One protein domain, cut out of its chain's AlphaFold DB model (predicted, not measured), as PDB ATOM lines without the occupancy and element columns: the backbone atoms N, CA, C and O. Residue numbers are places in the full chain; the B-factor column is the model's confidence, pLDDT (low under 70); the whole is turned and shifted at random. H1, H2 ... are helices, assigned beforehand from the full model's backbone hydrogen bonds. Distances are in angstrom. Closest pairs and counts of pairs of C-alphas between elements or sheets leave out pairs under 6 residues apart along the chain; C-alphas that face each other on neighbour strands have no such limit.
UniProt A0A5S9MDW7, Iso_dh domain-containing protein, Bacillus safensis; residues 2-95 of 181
ATOM      1  N   PRO A   2      67.856  98.327  53.565       75.38
ATOM      2  CA  PRO A   2      68.698  97.272  52.995       75.38
ATOM      3  C   PRO A   2      70.164  97.698  52.824       75.38
ATOM      4  O   PRO A   2      71.051  96.899  53.109       75.38
ATOM      5  N   GLY A   3      70.417  98.967  52.489       81.94
ATOM      6  CA  GLY A   3      71.770  99.506  52.355       81.94
ATOM      7  C   GLY A   3      72.514  98.930  51.145       81.94
ATOM      8  O   GLY A   3      71.884  98.545  50.167       81.94
ATOM      9  N   ASP A   4      73.840  98.880  51.210       80.62
ATOM     10  CA  ASP A   4      74.747  98.587  50.098       80.62
ATOM     11  C   ASP A   4      75.245  97.127  50.078       80.62
ATOM     12  O   ASP A   4      75.239  96.419  51.090       80.62
ATOM     13  N   GLY A   5      75.744  96.677  48.920       83.88
ATOM     14  CA  GLY A   5      76.404  95.375  48.762       83.88
ATOM     15  C   GLY A   5      75.470  94.194  49.033       83.88
ATOM     16  O   GLY A   5      74.419  94.087  48.414       83.88
ATOM     17  N   ILE A   6      75.850  93.322  49.977       84.88
ATOM     18  CA  ILE A   6      75.046  92.156  50.402       84.88
ATOM     19  C   ILE A   6      73.878  92.526  51.332       84.88
ATOM     20  O   ILE A   6      73.092  91.664  51.727       84.88
ATOM     21  N   GLY A   7      73.772  93.799  51.726       84.00
ATOM     22  CA  GLY A   7      72.751  94.285  52.648       84.00
ATOM     23  C   GLY A   7      71.313  93.913  52.248       84.00
ATOM     24  O   GLY A   7      70.609  93.336  53.081       84.00
ATOM     25  N   PRO A   8      70.871  94.151  50.994       85.44
ATOM     26  CA  PRO A   8      69.531  93.784  50.532       85.44
ATOM     27  C   PRO A   8      69.217  92.286  50.631       85.44
ATOM     28  O   PRO A   8      68.109  91.917  51.022       85.44
ATOM     29  N   GLU A   9      70.180  91.418  50.323       86.94
ATOM     30  CA  GLU A   9      69.998  89.959  50.339       86.94
ATOM     31  C   GLU A   9      69.797  89.433  51.766       86.94
ATOM     32  O   GLU A   9      68.859  88.676  52.047       86.94
ATOM     33  N   VAL A  10      70.640  89.894  52.697       87.69
ATOM     34  CA  VAL A  10      70.553  89.523  54.117       87.69
ATOM     35  C   VAL A  10      69.264  90.063  54.733       87.69
ATOM     36  O   VAL A  10      68.580  89.350  55.467       87.69
ATOM     37  N   VAL A  11      68.899  91.303  54.402       87.44
ATOM     38  CA  VAL A  11      67.675  91.935  54.904       87.44
ATOM     39  C   VAL A  11      66.427  91.210  54.406       87.44
ATOM     40  O   VAL A  11      65.539  90.940  55.208       87.44
ATOM     41  N   THR A  12      66.378  90.827  53.130       87.56
ATOM     42  CA  THR A  12      65.253  90.058  52.569       87.56
ATOM     43  C   THR A  12      65.083  88.720  53.290       87.56
ATOM     44  O   THR A  12      63.976  88.355  53.682       87.56
ATOM     45  N   SER A  13      66.192  88.021  53.539       89.56
ATOM     46  CA  SER A  13      66.185  86.747  54.269       89.56
ATOM     47  C   SER A  13      65.704  86.917  55.715       89.56
ATOM     48  O   SER A  13      64.921  86.111  56.213       89.56
ATOM     49  N   ALA A  14      66.124  87.992  56.388       88.12
ATOM     50  CA  ALA A  14      65.686  88.302  57.745       88.12
ATOM     51  C   ALA A  14      64.188  88.654  57.820       88.12
ATOM     52  O   ALA A  14      63.518  88.228  58.759       88.12
ATOM     53  N   VAL A  15      63.649  89.383  56.831       88.19
ATOM     54  CA  VAL A  15      62.205  89.679  56.739       88.19
ATOM     55  C   VAL A  15      61.397  88.391  56.618       88.19
ATOM     56  O   VAL A  15      60.418  88.239  57.341       88.19
ATOM     57  N   ALA A  16      61.830  87.447  55.778       89.31
ATOM     58  CA  ALA A  16      61.136  86.171  55.612       89.31
ATOM     59  C   ALA A  16      61.042  85.389  56.937       89.31
ATOM     60  O   ALA A  16      59.962  84.962  57.333       89.31
ATOM     61  N   VAL A  17      62.151  85.270  57.677       90.38
ATOM     62  CA  VAL A  17      62.162  84.599  58.994       90.38
ATOM     63  C   VAL A  17      61.263  85.322  60.001       90.38
ATOM     64  O   VAL A  17      60.563  84.683  60.793       90.38
ATOM     65  N   LEU A  18      61.266  86.655  59.982       88.00
ATOM     66  CA  LEU A  18      60.458  87.451  60.896       88.00
ATOM     67  C   LEU A  18      58.961  87.319  60.592       88.00
ATOM     68  O   LEU A  18      58.181  87.197  61.529       88.00
ATOM     69  N   GLN A  19      58.568  87.281  59.316       89.00
ATOM     70  CA  GLN A  19      57.183  87.059  58.889       89.00
ATOM     71  C   GLN A  19      56.662  85.685  59.324       89.00
ATOM     72  O   GLN A  19      55.569  85.601  59.883       89.00
ATOM     73  N   GLU A  20      57.457  84.627  59.156       91.19
ATOM     74  CA  GLU A  20      57.102  83.280  59.628       91.19
ATOM     75  C   GLU A  20      56.942  83.238  61.155       91.19
ATOM     76  O   GLU A  20      55.974  82.688  61.689       91.19
ATOM     77  N   THR A  21      57.847  83.899  61.879       89.31
ATOM     78  CA  THR A  21      57.746  84.029  63.340       89.31
ATOM     79  C   THR A  21      56.487  84.811  63.733       89.31
ATOM     80  O   THR A  21      55.773  84.426  64.659       89.31
ATOM     81  N   ALA A  22      56.166  85.885  63.011       89.88
ATOM     82  CA  ALA A  22      54.966  86.685  63.237       89.88
ATOM     83  C   ALA A  22      53.694  85.843  63.087       89.88
ATOM     84  O   ALA A  22      52.835  85.857  63.970       89.88
ATOM     85  N   ALA A  23      53.620  85.041  62.022       90.19
ATOM     86  CA  ALA A  23      52.513  84.126  61.777       90.19
ATOM     87  C   ALA A  23      52.365  83.097  62.909       90.19
ATOM     88  O   ALA A  23      51.253  82.847  63.379       90.19
ATOM     89  N   GLN A  24      53.479  82.551  63.407       92.06
ATOM     90  CA  GLN A  24      53.471  81.571  64.496       92.06
ATOM     91  C   GLN A  24      52.982  82.158  65.829       92.06
ATOM     92  O   GLN A  24      52.226  81.506  66.555       92.06
ATOM     93  N   PHE A  25      53.390  83.385  66.160       90.50
ATOM     94  CA  PHE A  25      53.050  84.036  67.430       90.50
ATOM     95  C   PHE A  25      51.830  84.970  67.348       90.50
ATOM     96  O   PHE A  25      51.432  85.532  68.367       90.50
ATOM     97  N   ARG A  26      51.178  85.065  66.178       88.69
ATOM     98  CA  ARG A  26      50.034  85.955  65.893       88.69
ATOM     99  C   ARG A  26      50.366  87.433  66.122       88.69
ATOM    100  O   ARG A  26      49.608  88.162  66.758       88.69
ATOM    101  N   HIS A  27      51.513  87.851  65.602       89.38
ATOM    102  CA  HIS A  27      51.909  89.251  65.504       89.38
ATOM    103  C   HIS A  27      51.783  89.728  64.056       89.38
ATOM    104  O   HIS A  27      51.989  88.954  63.125       89.38
ATOM    105  N   GLU A  28      51.464  91.005  63.876       87.31
ATOM    106  CA  GLU A  28      51.476  91.669  62.574       87.31
ATOM    107  C   GLU A  28      52.642  92.655  62.549       87.31
ATOM    108  O   GLU A  28      52.851  93.408  63.500       87.31
ATOM    109  N   PHE A  29      53.424  92.615  61.471       84.69
ATOM    110  CA  PHE A  29      54.517  93.551  61.238       84.69
ATOM    111  C   PHE A  29      54.299  94.243  59.898       84.69
ATOM    112  O   PHE A  29      54.170  93.582  58.866       84.69
ATOM    113  N   GLU A  30      54.308  95.570  59.917       86.56
ATOM    114  CA  GLU A  30      54.356  96.392  58.713       86.56
ATOM    115  C   GLU A  30      55.812  96.767  58.428       86.56
ATOM    116  O   GLU A  30      56.539  97.242  59.303       86.56
ATOM    117  N   PHE A  31      56.261  96.517  57.198       84.88
ATOM    118  CA  PHE A  31      57.636  96.780  56.788       84.88
ATOM    119  C   PHE A  31      57.677  97.923  55.782       84.88
ATOM    120  O   PHE A  31      57.230  97.774  54.646       84.88
ATOM    121  N   GLU A  32      58.294  99.034  56.173       86.38
ATOM    122  CA  GLU A  32      58.593 100.143  55.272       86.38
ATOM    123  C   GLU A  32      60.085 100.153  54.906       86.38
ATOM    124  O   GLU A  32      60.975 100.003  55.753       86.38
ATOM    125  N   THR A  33      60.382 100.303  53.614       84.62
ATOM    126  CA  THR A  33      61.759 100.289  53.109       84.62
ATOM    127  C   THR A  33      62.246 101.706  52.846       84.62
ATOM    128  O   THR A  33      61.721 102.393  51.982       84.62
ATOM    129  N   ALA A  34      63.317 102.103  53.537       85.38
ATOM    130  CA  ALA A  34      63.987 103.384  53.332       85.38
ATOM    131  C   ALA A  34      65.445 103.216  52.865       85.38
ATOM    132  O   ALA A  34      66.101 102.207  53.170       85.38
ATOM    133  N   LEU A  35      65.947 104.216  52.136       83.25
ATOM    134  CA  LEU A  35      67.288 104.237  51.542       83.25
ATOM    135  C   LEU A  35      68.323 104.820  52.514       83.25
ATOM    136  O   LEU A  35      68.067 105.827  53.172       83.25
ATOM    137  N   ILE A  36      69.512 104.218  52.580       84.00
ATOM    138  CA  ILE A  36      70.641 104.708  53.385       84.00
ATOM    139  C   ILE A  36      71.968 104.324  52.722       84.00
ATOM    140  O   ILE A  36      72.044 103.281  52.077       84.00
ATOM    141  N   GLY A  37      73.011 105.134  52.915       83.00
ATOM    142  CA  GLY A  37      74.370 104.806  52.481       83.00
ATOM    143  C   GLY A  37      74.640 105.140  51.013       83.00
ATOM    144  O   GLY A  37      74.189 106.170  50.512       83.00
ATOM    145  N   GLY A  38      75.404 104.283  50.341       80.44
ATOM    146  CA  GLY A  38      75.819 104.427  48.945       80.44
ATOM    147  C   GLY A  38      74.652 104.494  47.962       80.44
ATOM    148  O   GLY A  38      74.634 105.373  47.105       80.44
ATOM    149  N   ILE A  39      73.622 103.663  48.134       82.19
ATOM    150  CA  ILE A  39      72.403 103.706  47.307       82.19
ATOM    151  C   ILE A  39      71.687 105.057  47.445       82.19
ATOM    152  O   ILE A  39      71.173 105.594  46.465       82.19
ATOM    153  N   ALA A  40      71.672 105.640  48.645       83.69
ATOM    154  CA  ALA A  40      71.071 106.955  48.853       83.69
ATOM    155  C   ALA A  40      71.919 108.087  48.241       83.69
ATOM    156  O   ALA A  40      71.368 109.069  47.738       83.69
ATOM    157  N   ILE A  41      73.248 107.939  48.230       82.12
ATOM    158  CA  ILE A  41      74.150 108.842  47.498       82.12
ATOM    159  C   ILE A  41      73.892 108.738  45.994       82.12
ATOM    160  O   ILE A  41      73.773 109.760  45.329       82.12
ATOM    161  N   ASP A  42      73.750 107.529  45.461       82.69
ATOM    162  CA  ASP A  42      73.520 107.325  44.034       82.69
ATOM    163  C   ASP A  42      72.172 107.910  43.567       82.69
ATOM    164  O   ASP A  42      72.115 108.514  42.498       82.69
ATOM    165  N   ASP A  43      71.103 107.774  44.363       82.62
ATOM    166  CA  ASP A  43      69.752 108.222  43.976       82.62
ATOM    167  C   ASP A  43      69.445 109.682  44.357       82.62
ATOM    168  O   ASP A  43      68.800 110.417  43.606       82.62
ATOM    169  N   LYS A  44      69.887 110.126  45.539       80.06
ATOM    170  CA  LYS A  44      69.527 111.436  46.119       80.06
ATOM    171  C   LYS A  44      70.723 112.351  46.366       80.06
ATOM    172  O   LYS A  44      70.539 113.439  46.913       80.06
ATOM    173  N   ASN A  45      71.936 111.927  46.001       79.75
ATOM    174  CA  ASN A  45      73.190 112.627  46.290       79.75
ATOM    175  C   ASN A  45      73.364 112.971  47.782       79.75
ATOM    176  O   ASN A  45      73.972 113.977  48.145       79.75
ATOM    177  N   ASN A  46      72.776 112.152  48.659       79.38
ATOM    178  CA  ASN A  46      72.813 112.345  50.099       79.38
ATOM    179  C   ASN A  46      72.859 110.977  50.805       79.38
ATOM    180  O   ASN A  46      71.957 110.167  50.588       79.38
ATOM    181  N   PRO A  47      73.852 110.711  51.678       80.06
ATOM    182  CA  PRO A  47      73.963 109.436  52.396       80.06
ATOM    183  C   PRO A  47      72.809 109.155  53.364       80.06
ATOM    184  O   PRO A  47      72.601 108.000  53.748       80.06
ATOM    185  N   LEU A  48      72.074 110.190  53.782       82.25
ATOM    186  CA  LEU A  48      70.902 110.066  54.640       82.25
ATOM    187  C   LEU A  48      69.822 111.082  54.223       82.25
ATOM    188  O   LEU A  48      69.821 112.223  54.699       82.25
ATOM    189  N   PRO A  49      68.884 110.683  53.348       83.62
ATOM    190  CA  PRO A  49      67.741 111.505  52.981       83.62
ATOM    191  C   PRO A  49      66.890 111.845  54.209       83.62
ATOM    192  O   PRO A  49      66.727 111.029  55.118       83.62
ATOM    193  N   LYS A  50      66.301 113.046  54.226       83.81
ATOM    194  CA  LYS A  50      65.392 113.459  55.312       83.81
ATOM    195  C   LYS A  50      64.165 112.550  55.409       83.81
ATOM    196  O   LYS A  50      63.704 112.276  56.505       83.81
ATOM    197  N   GLU A  51      63.684 112.053  54.277       85.81
ATOM    198  CA  GLU A  51      62.578 111.095  54.207       85.81
ATOM    199  C   GLU A  51      62.880 109.821  55.009       85.81
ATOM    200  O   GLU A  51      62.092 109.438  55.867       85.81
ATOM    201  N   THR A  52      64.077 109.243  54.843       85.06
ATOM    202  CA  THR A  52      64.530 108.075  55.615       85.06
ATOM    203  C   THR A  52      64.494 108.327  57.118       85.06
ATOM    204  O   THR A  52      64.117 107.443  57.883       85.06
ATOM    205  N   VAL A  53      64.882 109.526  57.556       84.12
ATOM    206  CA  VAL A  53      64.844 109.905  58.974       84.12
ATOM    207  C   VAL A  53      63.413 109.931  59.494       84.12
ATOM    208  O   VAL A  53      63.166 109.428  60.586       84.12
ATOM    209  N   GLU A  54      62.485 110.523  58.748       85.56
ATOM    210  CA  GLU A  54      61.093 110.641  59.186       85.56
ATOM    211  C   GLU A  54      60.413 109.272  59.252       85.56
ATOM    212  O   GLU A  54      59.785 108.962  60.263       85.56
ATOM    213  N   VAL A  55      60.654 108.400  58.268       85.75
ATOM    214  CA  VAL A  55      60.228 106.991  58.331       85.75
ATOM    215  C   VAL A  55      60.795 106.311  59.581       85.75
ATOM    216  O   VAL A  55      60.070 105.676  60.341       85.75
ATOM    217  N   CYS A  56      62.086 106.504  59.862       84.38
ATOM    218  CA  CYS A  56      62.739 105.925  61.036       84.38
ATOM    219  C   CYS A  56      62.197 106.453  62.373       84.38
ATOM    220  O   CYS A  56      62.253 105.730  63.363       84.38
ATOM    221  N   LYS A  57      61.710 107.697  62.431       83.00
ATOM    222  CA  LYS A  57      61.090 108.264  63.640       83.00
ATOM    223  C   LYS A  57      59.662 107.776  63.854       83.00
ATOM    224  O   LYS A  57      59.230 107.711  65.000       83.00
ATOM    225  N   ASN A  58      58.944 107.483  62.771       85.38
ATOM    226  CA  ASN A  58      57.573 106.983  62.827       85.38
ATOM    227  C   ASN A  58      57.509 105.468  63.067       85.38
ATOM    228  O   ASN A  58      56.484 104.973  63.520       85.38
ATOM    229  N   ALA A  59      58.589 104.739  62.779       85.38
ATOM    230  CA  ALA A  59      58.670 103.302  62.997       85.38
ATOM    231  C   ALA A  59      58.915 102.937  64.474       85.38
ATOM    232  O   ALA A  59      59.754 103.540  65.145       85.38
ATOM    233  N   ASP A  60      58.266 101.868  64.951       83.25
ATOM    234  CA  ASP A  60      58.472 101.328  66.305       83.25
ATOM    235  C   ASP A  60      59.875 100.740  66.512       83.25
ATOM    236  O   ASP A  60      60.435 100.773  67.610       83.25
ATOM    237  N   ALA A  61      60.459 100.177  65.452       81.00
ATOM    238  CA  ALA A  61      61.780  99.575  65.489       81.00
ATOM    239  C   ALA A  61      62.497  99.697  64.146       81.00
ATOM    240  O   ALA A  61      61.931  99.500  63.073       81.00
ATOM    241  N   ILE A  62      63.806  99.930  64.220       76.94
ATOM    242  CA  ILE A  62      64.690  99.950  63.057       76.94
ATOM    243  C   ILE A  62      65.546  98.692  63.110       76.94
ATOM    244  O   ILE A  62      66.644  98.675  63.663       76.94
ATOM    245  N   PHE A  63      64.994  97.605  62.583       60.34
ATOM    246  CA  PHE A  63      65.570  96.271  62.744       60.34
ATOM    247  C   PHE A  63      66.607  95.914  61.662       60.34
ATOM    248  O   PHE A  63      67.543  95.164  61.914       60.34
ATOM    249  N   LEU A  64      66.480  96.475  60.456       60.16
ATOM    250  CA  LEU A  64      67.155  95.971  59.254       60.16
ATOM    251  C   LEU A  64      68.035  97.042  58.624       60.16
ATOM    252  O   LEU A  64      67.687  97.589  57.577       60.16
ATOM    253  N   LEU A  65      69.140  97.376  59.284       71.06
ATOM    254  CA  LEU A  65      70.241  98.086  58.641       71.06
ATOM    255  C   LEU A  65      71.201  97.010  58.138       71.06
ATOM    256  O   LEU A  65      71.868  96.382  58.953       71.06
ATOM    257  N   GLY A  66      71.183  96.743  56.829       75.88
ATOM    258  CA  GLY A  66      71.943  95.647  56.223       75.88
ATOM    259  C   GLY A  66      73.448  95.900  56.284       75.88
ATOM    260  O   GLY A  66      74.106  95.648  57.290       75.88
ATOM    261  N   ALA A  67      74.002  96.433  55.206       78.75
ATOM    262  CA  ALA A  67      75.379  96.906  55.176       78.75
ATOM    263  C   ALA A  67      75.405  98.311  54.579       78.75
ATOM    264  O   ALA A  67      74.503  98.689  53.847       78.75
ATOM    265  N   VAL A  68      76.401  99.117  54.927       80.62
ATOM    266  CA  VAL A  68      76.627 100.420  54.291       80.62
ATOM    267  C   VAL A  68      78.098 100.523  53.941       80.62
ATOM    268  O   VAL A  68      78.943 100.117  54.741       80.62
ATOM    269  N   GLY A  69      78.391 101.063  52.765       77.12
ATOM    270  CA  GLY A  69      79.756 101.211  52.274       77.12
ATOM    271  C   GLY A  69      80.054 100.392  51.023       77.12
ATOM    272  O   GLY A  69      79.433  99.370  50.733       77.12
ATOM    273  N   GLY A  70      81.040 100.870  50.271       77.31
ATOM    274  CA  GLY A  70      81.534 100.219  49.069       77.31
ATOM    275  C   GLY A  70      82.623 101.051  48.386       77.31
ATOM    276  O   GLY A  70      82.626 102.277  48.513       77.31
ATOM    277  N   PRO A  71      83.511 100.410  47.605       75.75
ATOM    278  CA  PRO A  71      84.697 101.053  47.027       75.75
ATOM    279  C   PRO A  71      84.365 102.206  46.068       75.75
ATOM    280  O   PRO A  71      85.195 103.078  45.826       75.75
ATOM    281  N   LYS A  72      83.135 102.240  45.541       77.56
ATOM    282  CA  LYS A  72      82.628 103.308  44.673       77.56
ATOM    283  C   LYS A  72      82.583 104.673  45.374       77.56
ATOM    284  O   LYS A  72      82.767 105.688  44.713       77.56
ATOM    285  N   TRP A  73      82.353 104.699  46.688       76.75
ATOM    286  CA  TRP A  73      82.131 105.934  47.448       76.75
ATOM    287  C   TRP A  73      83.298 106.293  48.384       76.75
ATOM    288  O   TRP A  73      83.245 107.324  49.049       76.75
ATOM    289  N   ASP A  74      84.378 105.504  48.406       75.00
ATOM    290  CA  ASP A  74      85.561 105.771  49.246       75.00
ATOM    291  C   ASP A  74      86.316 107.046  48.831       75.00
ATOM    292  O   ASP A  74      86.885 107.756  49.670       75.00
ATOM    293  N   GLN A  75      86.294 107.366  47.533       74.56
ATOM    294  CA  GLN A  75      86.927 108.572  46.988       74.56
ATOM    295  C   GLN A  75      86.086 109.839  47.186       74.56
ATOM    296  O   GLN A  75      86.570 110.940  46.918       74.56
ATOM    297  N   ASN A  76      84.848 109.714  47.671       74.88
ATOM    298  CA  ASN A  76      83.991 110.869  47.878       74.88
ATOM    299  C   ASN A  76      84.483 111.735  49.052       74.88
ATOM    300  O   ASN A  76      85.118 111.225  49.992       74.88
ATOM    301  N   PRO A  77      84.144 113.042  49.037       75.00
ATOM    302  CA  PRO A  77      84.368 113.928  50.170       75.00
ATOM    303  C   PRO A  77      83.809 113.309  51.460       75.00
ATOM    304  O   PRO A  77      82.762 112.664  51.401       75.00
ATOM    305  N   PRO A  78      84.437 113.532  52.630       69.88
ATOM    306  CA  PRO A  78      84.022 112.925  53.902       69.88
ATOM    307  C   PRO A  78      82.538 113.106  54.260       69.88
ATOM    308  O   PRO A  78      81.973 112.300  54.997       69.88
ATOM    309  N   GLU A  79      81.907 114.167  53.751       70.75
ATOM    310  CA  GLU A  79      80.489 114.484  53.949       70.75
ATOM    311  C   GLU A  79      79.547 113.594  53.127       70.75
ATOM    312  O   GLU A  79      78.436 113.304  53.564       70.75
ATOM    313  N   LEU A  80      80.008 113.117  51.968       73.31
ATOM    314  CA  LEU A  80      79.273 112.258  51.036       73.31
ATOM    315  C   LEU A  80      79.684 110.788  51.167       73.31
ATOM    316  O   LEU A  80      79.542 110.015  50.220       73.31
ATOM    317  N   ARG A  81      80.217 110.400  52.328       79.00
ATOM    318  CA  ARG A  81      80.580 109.014  52.618       79.00
ATOM    319  C   ARG A  81      79.434 108.253  53.296       79.00
ATOM    320  O   ARG A  81      78.778 108.815  54.183       79.00
ATOM    321  N   PRO A  82      79.205 106.973  52.949       76.88
ATOM    322  CA  PRO A  82      78.139 106.157  53.536       76.88
ATOM    323  C   PRO A  82      78.195 106.070  55.071       76.88
ATOM    324  O   PRO A  82      77.159 106.110  55.741       76.88
ATOM    325  N   GLU A  83      79.393 106.026  55.665       79.62
ATOM    326  CA  GLU A  83      79.580 105.934  57.119       79.62
ATOM    327  C   GLU A  83      79.064 107.178  57.847       79.62
ATOM    328  O   GLU A  83      78.599 107.091  58.989       79.62
ATOM    329  N   LYS A  84      79.107 108.344  57.188       79.12
ATOM    330  CA  LYS A  84      78.578 109.587  57.756       79.12
ATOM    331  C   LYS A  84      77.063 109.501  57.922       79.12
ATOM    332  O   LYS A  84      76.555 109.935  58.955       79.12
ATOM    333  N   GLY A  85      76.363 108.866  56.977       78.50
ATOM    334  CA  GLY A  85      74.930 108.577  57.087       78.50
ATOM    335  C   GLY A  85      74.606 107.701  58.300       78.50
ATOM    336  O   GLY A  85      73.690 108.009  59.065       78.50
ATOM    337  N   LEU A  86      75.422 106.672  58.552       80.69
ATOM    338  CA  LEU A  86      75.269 105.789  59.712       80.69
ATOM    339  C   LEU A  86      75.510 106.504  61.053       80.69
ATOM    340  O   LEU A  86      74.812 106.248  62.036       80.69
ATOM    341  N   LEU A  87      76.494 107.401  61.126       79.62
ATOM    342  CA  LEU A  87      76.716 108.214  62.326       79.62
ATOM    343  C   LEU A  87      75.599 109.248  62.519       79.62
ATOM    344  O   LEU A  87      75.147 109.465  63.644       79.62
ATOM    345  N   ALA A  88      75.122 109.853  61.429       80.69
ATOM    346  CA  ALA A  88      74.057 110.845  61.456       80.69
ATOM    347  C   ALA A  88      72.734 110.250  61.953       80.69
ATOM    348  O   ALA A  88      72.126 110.825  62.854       80.69
ATOM    349  N   ILE A  89      72.316 109.082  61.453       83.00
ATOM    350  CA  ILE A  89      71.062 108.448  61.889       83.00
ATOM    351  C   ILE A  89      71.103 108.065  63.376       83.00
ATOM    352  O   ILE A  89      70.147 108.313  64.105       83.00
ATOM    353  N   ARG A  90      72.250 107.570  63.869       79.81
ATOM    354  CA  ARG A  90      72.449 107.270  65.300       79.81
ATOM    355  C   ARG A  90      72.313 108.511  66.173       79.81
ATOM    356  O   ARG A  90      71.732 108.430  67.252       79.81
ATOM    357  N   LYS A  91      72.832 109.651  65.707       77.69
ATOM    358  CA  LYS A  91      72.708 110.935  66.404       77.69
ATOM    359  C   LYS A  91      71.266 111.443  66.387       77.69
ATOM    360  O   LYS A  91      70.785 111.900  67.416       77.69
ATOM    361  N   GLN A  92      70.581 111.350  65.249       81.31
ATOM    362  CA  GLN A  92      69.210 111.849  65.099       81.31
ATOM    363  C   GLN A  92      68.181 111.050  65.905       81.31
ATOM    364  O   GLN A  92      67.205 111.624  66.376       81.31
ATOM    365  N   LEU A  93      68.424 109.756  66.096       78.19
ATOM    366  CA  LEU A  93      67.577 108.868  66.892       78.19
ATOM    367  C   LEU A  93      68.044 108.730  68.353       78.19
ATOM    368  O   LEU A  93      67.489 107.933  69.102       78.19
ATOM    369  N   ASP A  94      69.091 109.467  68.748       77.62
ATOM    370  CA  ASP A  94      69.725 109.420  70.075       77.62
ATOM    371  C   ASP A  94      70.016 107.988  70.580       77.62
ATOM    372  O   ASP A  94      69.857 107.654  71.758       77.62
ATOM    373  N   LEU A  95      70.474 107.121  69.669       78.50
ATOM    374  CA  LEU A  95      70.787 105.717  69.952       78.50
ATOM    375  C   LEU A  95      72.132 105.608  70.679       78.50
ATOM    376  O   LEU A  95      73.183 105.386  70.076       78.50
TER     377      LEU A  95
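Overview. This is residues 2 to 95 of the 181 residues of the protein "Iso_dh domain-containing protein" of Bacillus safensis (UniProt A0A5S9MDW7). One long helix, H1, makes an arm that reaches away from a loop-rich body with three short helices, H2, H3 and H4. From the far end of H1, residues 26 to 37 fold back toward that body, and at the opposite end of the longest axis lies a loop of the stretch between H3 and H4. The printed part has 94 residues, with four named helices in the order H1, H2, H3, H4 and no named strand; the class is all helix, though under half of the residues, 46, are in named elements. The whole is compact, with a radius of gyration of the C-alphas of 14.2 A, yet elongated in outline, spanning 47 by 26 by 21 A.

Arrangement. H1, residues 7 to 25, touches no helix; residues 20 to 26, of which 20 to 25 belong to H1, stand free. H1 is apart from H2, residues 38 to 44, from H3, residues 50 to 58, and from H4, residues 82 to 92. H2 and H4 are close but not clearly touching; their closest C-alphas, those of Gly 38 and Pro 82, are 5.4 A apart. Their lines are about perpendicular, at 76 degrees. H3 and H4 are also close but not clearly touching, with the closest C-alphas, those of Val 53 and Ile 89, 7.0 A apart. They run the same way at a steep tilt of 43 degrees. H2 and H3 are apart. In H1, H2, H3 and H4 every O i to N i+4 pair is within hydrogen-bond range.

Along the chain. H1 measures 26.7 A from C-alpha 7 at (72.751, 94.285, 52.648) to C-alpha 25 at (53.050, 84.036, 67.430). H2 measures 9.8 A, H3 12.6 A and H4 15.7 A, the last ending at C-alpha 92 at (69.210, 111.849, 65.099).

Size, cuts and confidence. The C-alphas farthest apart, those of Arg 26 and Gln 75, are 47.2 A apart. The printed part has no cut. The links H1 to H2, 12 residues, and H3 to H4, 23 residues, are long; H2 to H3 is tight. The mean pLDDT of the printed part is 81.9; residues 63 to 64 and residue 78 are under 70.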